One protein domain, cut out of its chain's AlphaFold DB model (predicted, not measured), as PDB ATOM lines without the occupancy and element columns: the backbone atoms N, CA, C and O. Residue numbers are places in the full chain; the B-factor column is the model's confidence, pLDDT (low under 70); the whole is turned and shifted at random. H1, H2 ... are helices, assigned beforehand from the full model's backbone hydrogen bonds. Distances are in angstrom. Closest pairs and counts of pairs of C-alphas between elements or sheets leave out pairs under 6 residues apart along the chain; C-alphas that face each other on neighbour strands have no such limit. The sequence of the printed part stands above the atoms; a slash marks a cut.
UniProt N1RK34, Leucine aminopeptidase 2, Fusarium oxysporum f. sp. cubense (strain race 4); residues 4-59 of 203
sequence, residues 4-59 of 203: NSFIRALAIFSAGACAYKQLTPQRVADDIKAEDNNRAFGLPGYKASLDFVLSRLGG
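AT A GLANCE: This is residues 4 to 59 of the 203 residues of the protein "Leucine aminopeptidase 2" of Fusarium oxysporum f. sp. cubense (strain race 4) (UniProt N1RK34). You are looking at a long free arm, helix H1 and the drawn-out link after it, leading to a loose hook in which the short helix H2 is followed by a loop that folds the chain back into the longer helix H3. H3 runs back past H2 toward the side where H1 lies, and the arm makes much of the length. The printed part has 56 residues with three named helices, H1, H2 and H3 in that order, and no named strand; the class is all helix. The whole is extended, with a radius of gyration of the C-alphas of 16.0 A and spans of 51 by 20 by 15 A.

HOW THE PARTS SIT: Start at residues 4 to 14, which are H1; residues 4 to 27, of which 25 to 27 belong to H2, residues 25 to 31, stand free. H1 and H2 are apart. H1 is also apart from H3, residues 44 to 57. Look next at H2 and H3, which are close but not clearly touching: their closest C-alphas, of Asp 31 and Phe 52, are 7.2 A apart. Their lines are about perpendicular, at 83 degrees. In H2 and H3 every O i to N i+4 pair is within hydrogen-bond range; in H1, 6 of 7 are.

IN THESE COORDINATES: Find C-alpha 4 at (46.321, -29.963, 14.777); from there H1 runs 15.7 A to C-alpha 14. H2 begins at C-alpha 25, at (12.801, -22.560, 29.700), and measures 10.1 A to C-alpha 31. H3 runs 20.4 A from C-alpha 44 to C-alpha 57 at (19.101, -18.976, 13.209).

THE WHOLE: The C-alphas of Asn 4 and Asp 36, the two farthest apart, are 51.6 A apart. The printed part has no cut. The link from H1 to H2 is short, with 10 residues, and that from H2 to H3 is long, with 12. Mean pLDDT of the printed part is 71.9; look for values under 70 at residues 4 to 22 and 33 to 36.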
ATOM      1  N   ASN A   4      46.495 -30.528  13.429       46.25
ATOM      2  CA  ASN A   4      46.321 -29.963  14.777       46.25
ATOM      3  C   ASN A   4      45.384 -28.743  14.855       46.25
ATOM      4  O   ASN A   4      44.907 -28.408  15.938       46.25
ATOM      5  N   SER A   5      45.103 -28.073  13.732       50.91
ATOM      6  CA  SER A   5      44.196 -26.915  13.707       50.91
ATOM      7  C   SER A   5      42.718 -27.321  13.697       50.91
ATOM      8  O   SER A   5      41.894 -26.568  14.206       50.91
ATOM      9  N   PHE A   6      42.380 -28.494  13.146       49.41
ATOM     10  CA  PHE A   6      40.994 -28.968  13.054       49.41
ATOM     11  C   PHE A   6      40.489 -29.536  14.385       49.41
ATOM     12  O   PHE A   6      39.369 -29.241  14.791       49.41
ATOM     13  N   ILE A   7      41.336 -30.272  15.111       52.88
ATOM     14  CA  ILE A   7      40.978 -30.847  16.417       52.88
ATOM     15  C   ILE A   7      40.789 -29.745  17.470       52.88
ATOM     16  O   ILE A   7      39.846 -29.801  18.256       52.88
ATOM     17  N   ARG A   8      41.621 -28.691  17.447       48.88
ATOM     18  CA  ARG A   8      41.443 -27.526  18.331       48.88
ATOM     19  C   ARG A   8      40.167 -26.743  18.021       48.88
ATOM     20  O   ARG A   8      39.494 -26.336  18.956       48.88
ATOM     21  N   ALA A   9      39.811 -26.560  16.750       49.94
ATOM     22  CA  ALA A   9      38.569 -25.878  16.387       49.94
ATOM     23  C   ALA A   9      37.337 -26.664  16.868       49.94
ATOM     24  O   ALA A   9      36.456 -26.086  17.497       49.94
ATOM     25  N   LEU A  10      37.315 -27.986  16.668       49.88
ATOM     26  CA  LEU A  10      36.210 -28.830  17.126       49.88
ATOM     27  C   LEU A  10      36.099 -28.847  18.660       49.88
ATOM     28  O   LEU A  10      34.994 -28.743  19.175       49.88
ATOM     29  N   ALA A  11      37.230 -28.892  19.377       51.91
ATOM     30  CA  ALA A  11      37.279 -28.831  20.841       51.91
ATOM     31  C   ALA A  11      36.847 -27.467  21.414       51.91
ATOM     32  O   ALA A  11      36.225 -27.417  22.466       51.91
ATOM     33  N   ILE A  12      37.132 -26.355  20.730       47.28
ATOM     34  CA  ILE A  12      36.696 -25.008  21.145       47.28
ATOM     35  C   ILE A  12      35.182 -24.833  20.931       47.28
ATOM     36  O   ILE A  12      34.510 -24.209  21.756       47.28
ATOM     37  N   PHE A  13      34.632 -25.433  19.868       48.34
ATOM     38  CA  PHE A  13      33.189 -25.468  19.617       48.34
ATOM     39  C   PHE A  13      32.440 -26.435  20.549       48.34
ATOM     40  O   PHE A  13      31.337 -26.111  20.982       48.34
ATOM     41  N   SER A  14      33.030 -27.579  20.916       50.22
ATOM     42  CA  SER A  14      32.417 -28.553  21.834       50.22
ATOM     43  C   SER A  14      32.623 -28.236  23.323       50.22
ATOM     44  O   SER A  14      31.824 -28.681  24.140       50.22
ATOM     45  N   ALA A  15      33.626 -27.425  23.686       48.50
ATOM     46  CA  ALA A  15      33.863 -26.950  25.057       48.50
ATOM     47  C   ALA A  15      33.119 -25.648  25.412       48.50
ATOM     48  O   ALA A  15      33.308 -25.111  26.501       48.50
ATOM     49  N   GLY A  16      32.290 -25.107  24.511       47.19
ATOM     50  CA  GLY A  16      31.474 -23.927  24.809       47.19
ATOM     51  C   GLY A  16      32.270 -22.630  25.015       47.19
ATOM     52  O   GLY A  16      31.761 -21.694  25.617       47.19
ATOM     53  N   ALA A  17      33.497 -22.502  24.502       47.28
ATOM     54  CA  ALA A  17      34.231 -21.229  24.574       47.28
ATOM     55  C   ALA A  17      33.650 -20.151  23.627       47.28
ATOM     56  O   ALA A  17      33.879 -18.960  23.818       47.28
ATOM     57  N   CYS A  18      32.821 -20.562  22.660       47.03
ATOM     58  CA  CYS A  18      31.889 -19.700  21.925       47.03
ATOM     59  C   CYS A  18      30.435 -19.926  22.387       47.03
ATOM     60  O   CYS A  18      29.522 -19.889  21.564       47.03
ATOM     61  N   ALA A  19      30.225 -20.234  23.675       48.16
ATOM     62  CA  ALA A  19      28.931 -20.586  24.254       48.16
ATOM     63  C   ALA A  19      27.831 -19.608  23.835       48.16
ATOM     64  O   ALA A  19      27.697 -18.508  24.375       48.16
ATOM     65  N   TYR A  20      26.950 -20.077  22.954       60.31
ATOM     66  CA  TYR A  20      25.558 -19.678  23.036       60.31
ATOM     67  C   TYR A  20      25.105 -20.033  24.450       60.31
ATOM     68  O   TYR A  20      25.067 -21.206  24.820       60.31
ATOM     69  N   LYS A  21      24.840 -19.013  25.270       65.38
ATOM     70  CA  LYS A  21      24.294 -19.192  26.614       65.38
ATOM     71  C   LYS A  21      23.078 -20.108  26.490       65.38
ATOM     72  O   LYS A  21      22.118 -19.743  25.812       65.38
ATOM     73  N   GLN A  22      23.156 -21.298  27.086       67.44
ATOM     74  CA  GLN A  22      22.079 -22.276  27.005       67.44
ATOM     75  C   GLN A  22      20.788 -21.603  27.475       67.44
ATOM     76  O   GLN A  22      20.741 -20.989  28.545       67.44
ATOM     77  N   LEU A  23      19.766 -21.640  26.624       74.44
ATOM     78  CA  LEU A  23      18.491 -21.016  26.928       74.44
ATOM     79  C   LEU A  23      17.805 -21.831  28.021       74.44
ATOM     80  O   LEU A  23      17.619 -23.041  27.885       74.44
ATOM     81  N   THR A  24      17.433 -21.167  29.111       82.12
ATOM     82  CA  THR A  24      16.550 -21.765  30.110       82.12
ATOM     83  C   THR A  24      15.109 -21.717  29.597       82.12
ATOM     84  O   THR A  24      14.779 -20.818  28.817       82.12
ATOM     85  N   PRO A  25      14.220 -22.621  30.049       78.56
ATOM     86  CA  PRO A  25      12.801 -22.560  29.700       78.56
ATOM     87  C   PRO A  25      12.178 -21.185  29.968       78.56
ATOM     88  O   PRO A  25      11.439 -20.679  29.131       78.56
ATOM     89  N   GLN A  26      12.555 -20.553  31.085       79.00
ATOM     90  CA  GLN A  26      12.094 -19.212  31.442       79.00
ATOM     91  C   GLN A  26      12.518 -18.171  30.407       79.00
ATOM     92  O   GLN A  26      11.695 -17.414  29.920       79.00
ATOM     93  N   ARG A  27      13.785 -18.189  29.987       77.31
ATOM     94  CA  ARG A  27      14.295 -17.218  29.018       77.31
ATOM     95  C   ARG A  27      13.663 -17.373  27.635       77.31
ATOM     96  O   ARG A  27      13.473 -16.386  26.942       77.31
ATOM     97  N   VAL A  28      13.326 -18.603  27.238       79.12
ATOM     98  CA  VAL A  28      12.553 -18.846  26.010       79.12
ATOM     99  C   VAL A  28      11.137 -18.289  26.144       79.12
ATOM    100  O   VAL A  28      10.640 -17.688  25.198       79.12
ATOM    101  N   ALA A  29      10.492 -18.476  27.297       77.69
ATOM    102  CA  ALA A  29       9.170 -17.913  27.550       77.69
ATOM    103  C   ALA A  29       9.193 -16.374  27.536       77.69
ATOM    104  O   ALA A  29       8.342 -15.776  26.893       77.69
ATOM    105  N   ASP A  30      10.199 -15.748  28.152       76.88
ATOM    106  CA  ASP A  30      10.343 -14.288  28.197       76.88
ATOM    107  C   ASP A  30      10.625 -13.683  26.803       76.88
ATOM    108  O   ASP A  30      10.126 -12.609  26.462       76.88
ATOM    109  N   ASP A  31      11.422 -14.374  25.979       74.75
ATOM    110  CA  ASP A  31      11.753 -13.932  24.619       74.75
ATOM    111  C   ASP A  31      10.566 -14.115  23.644       74.75
ATOM    112  O   ASP A  31      10.426 -13.355  22.679       74.75
ATOM    113  N   ILE A  32       9.693 -15.104  23.882       80.75
ATOM    114  CA  ILE A  32       8.462 -15.320  23.110       80.75
ATOM    115  C   ILE A  32       7.344 -14.472  23.723       80.75
ATOM    116  O   ILE A  32       6.580 -14.918  24.574       80.75
ATOM    117  N   LYS A  33       7.205 -13.239  23.231       69.81
ATOM    118  CA  LYS A  33       6.119 -12.327  23.623       69.81
ATOM    119  C   LYS A  33       4.771 -12.795  23.059       69.81
ATOM    120  O   LYS A  33       4.352 -12.345  21.994       69.81
ATOM    121  N   ALA A  34       4.114 -13.729  23.740       69.94
ATOM    122  CA  ALA A  34       2.768 -14.193  23.413       69.94
ATOM    123  C   ALA A  34       1.798 -13.813  24.542       69.94
ATOM    124  O   ALA A  34       1.912 -14.347  25.641       69.94
ATOM    125  N   GLU A  35       0.833 -12.936  24.247       67.31
ATOM    126  CA  GLU A  35      -0.160 -12.406  25.208       67.31
ATOM    127  C   GLU A  35      -0.896 -13.513  25.994       67.31
ATOM    128  O   GLU A  35      -1.155 -13.375  27.185       67.31
ATOM    129  N   ASP A  36      -1.152 -14.660  25.352       68.88
ATOM    130  CA  ASP A  36      -1.969 -15.748  25.909       68.88
ATOM    131  C   ASP A  36      -1.148 -16.950  26.424       68.88
ATOM    132  O   ASP A  36      -1.701 -18.038  26.619       68.88
ATOM    133  N   ASN A  37       0.181 -16.813  26.568       73.75
ATOM    134  CA  ASN A  37       1.110 -17.860  27.041       73.75
ATOM    135  C   ASN A  37       1.002 -19.237  26.342       73.75
ATOM    136  O   ASN A  37       1.473 -20.253  26.859       73.75
ATOM    137  N   ASN A  38       0.418 -19.306  25.145       82.12
ATOM    138  CA  ASN A  38       0.304 -20.534  24.362       82.12
ATOM    139  C   ASN A  38       1.030 -20.397  23.017       82.12
ATOM    140  O   ASN A  38       1.225 -19.300  22.505       82.12
ATOM    141  N   ARG A  39       1.433 -21.532  22.437       88.50
ATOM    142  CA  ARG A  39       2.143 -21.607  21.146       88.50
ATOM    143  C   ARG A  39       1.366 -22.426  20.111       88.50
ATOM    144  O   ARG A  39       1.968 -23.080  19.260       88.50
ATOM    145  N   ALA A  40       0.038 -22.474  20.230       87.62
ATOM    146  CA  ALA A  40      -0.787 -23.257  19.319       87.62
ATOM    147  C   ALA A  40      -0.790 -22.628  17.916       87.62
ATOM    148  O   ALA A  40      -0.813 -21.404  17.771       87.62
ATOM    149  N   PHE A  41      -0.766 -23.465  16.875       88.44
ATOM    150  CA  PHE A  41      -0.868 -23.000  15.489       88.44
ATOM    151  C   PHE A  41      -2.163 -22.205  15.288       88.44
ATOM    152  O   PHE A  41      -3.175 -22.514  15.905       88.44
ATOM    153  N   GLY A  42      -2.139 -21.177  14.442       85.25
ATOM    154  CA  GLY A  42      -3.301 -20.308  14.222       85.25
ATOM    155  C   GLY A  42      -3.519 -19.226  15.288       85.25
ATOM    156  O   GLY A  42      -4.349 -18.349  15.066       85.25
ATOM    157  N   LEU A  43      -2.759 -19.228  16.390       88.81
ATOM    158  CA  LEU A  43      -2.770 -18.166  17.403       88.81
ATOM    159  C   LEU A  43      -1.496 -17.300  17.338       88.81
ATOM    160  O   LEU A  43      -0.465 -17.763  16.833       88.81
ATOM    161  N   PRO A  44      -1.521 -16.056  17.865       89.06
ATOM    162  CA  PRO A  44      -0.371 -15.146  17.822       89.06
ATOM    163  C   PRO A  44       0.931 -15.752  18.369       89.06
ATOM    164  O   PRO A  44       2.007 -15.507  17.822       89.06
ATOM    165  N   GLY A  45       0.848 -16.612  19.388       89.06
ATOM    166  CA  GLY A  45       2.024 -17.245  19.982       89.06
ATOM    167  C   GLY A  45       2.761 -18.237  19.078       89.06
ATOM    168  O   GLY A  45       3.971 -18.411  19.235       89.06
ATOM    169  N   TYR A  46       2.099 -18.836  18.077       90.19
ATOM    170  CA  TYR A  46       2.802 -19.586  17.026       90.19
ATOM    171  C   TYR A  46       3.720 -18.665  16.221       90.19
ATOM    172  O   TYR A  46       4.890 -18.989  16.021       90.19
ATOM    173  N   LYS A  47       3.213 -17.494  15.810       89.31
ATOM    174  CA  LYS A  47       4.009 -16.518  15.059       89.31
ATOM    175  C   LYS A  47       5.186 -16.022  15.898       89.31
ATOM    176  O   LYS A  47       6.311 -16.039  15.412       89.31
ATOM    177  N   ALA A  48       4.945 -15.672  17.161       89.88
ATOM    178  CA  ALA A  48       6.002 -15.247  18.078       89.88
ATOM    179  C   ALA A  48       7.092 -16.325  18.237       89.88
ATOM    180  O   ALA A  48       8.282 -16.021  18.249       89.88
ATOM    181  N   SER A  49       6.694 -17.601  18.288       90.50
ATOM    182  CA  SER A  49       7.627 -18.733  18.360       90.50
ATOM    183  C   SER A  49       8.435 -18.912  17.071       90.50
ATOM    184  O   SER A  49       9.635 -19.177  17.133       90.50
ATOM    185  N   LEU A  50       7.800 -18.762  15.903       91.50
ATOM    186  CA  LEU A  50       8.479 -18.827  14.607       91.50
ATOM    187  C   LEU A  50       9.502 -17.693  14.468       91.50
ATOM    188  O   LEU A  50      10.658 -17.955  14.142       91.50
ATOM    189  N   ASP A  51       9.095 -16.459  14.770       89.81
ATOM    190  CA  ASP A  51       9.964 -15.281  14.735       89.81
ATOM    191  C   ASP A  51      11.160 -15.456  15.685       89.81
ATOM    192  O   ASP A  51      12.300 -15.174  15.310       89.81
ATOM    193  N   PHE A  52      10.929 -15.998  16.888       88.56
ATOM    194  CA  PHE A  52      11.990 -16.321  17.837       88.56
ATOM    195  C   PHE A  52      13.011 -17.297  17.239       88.56
ATOM    196  O   PHE A  52      14.205 -16.995  17.226       88.56
ATOM    197  N   VAL A  53      12.567 -18.434  16.695       89.75
ATOM    198  CA  VAL A  53      13.467 -19.423  16.075       89.75
ATOM    199  C   VAL A  53      14.247 -18.806  14.912       89.75
ATOM    200  O   VAL A  53      15.468 -18.954  14.845       89.75
ATOM    201  N   LEU A  54      13.573 -18.061  14.033       89.62
ATOM    202  CA  LEU A  54      14.213 -17.395  12.898       89.62
ATOM    203  C   LEU A  54      15.241 -16.351  13.346       89.62
ATOM    204  O   LEU A  54      16.321 -16.293  12.768       89.62
ATOM    205  N   SER A  55      14.965 -15.584  14.405       86.81
ATOM    206  CA  SER A  55      15.917 -14.606  14.949       86.81
ATOM    207  C   SER A  55      17.208 -15.256  15.461       86.81
ATOM    208  O   SER A  55      18.288 -14.679  15.342       86.81
ATOM    209  N   ARG A  56      17.121 -16.480  16.005       84.62
ATOM    210  CA  ARG A  56      18.282 -17.224  16.515       84.62
ATOM    211  C   ARG A  56      19.101 -17.849  15.393       84.62
ATOM    212  O   ARG A  56      20.325 -17.853  15.473       84.62
ATOM    213  N   LEU A  57      18.438 -18.355  14.356       85.50
ATOM    214  CA  LEU A  57      19.101 -18.976  13.209       85.50
ATOM    215  C   LEU A  57      19.649 -17.944  12.212       85.50
ATOM    216  O   LEU A  57      20.675 -18.190  11.583       85.50
ATOM    217  N   GLY A  58      18.992 -16.788  12.084       80.88
ATOM    218  CA  GLY A  58      19.321 -15.730  11.123       80.88
ATOM    219  C   GLY A  58      20.484 -14.818  11.520       80.88
ATOM    220  O   GLY A  58      20.829 -13.920  10.761       80.88
ATOM    221  N   GLY A  59      21.112 -15.030  12.681       72.81
ATOM    222  CA  GLY A  59      22.229 -14.213  13.177       72.81
ATOM    223  C   GLY A  59      23.560 -14.373  12.421       72.81
ATOM    224  O   GLY A  59      24.572 -13.841  12.868       72.81
TER     225      GLY A  59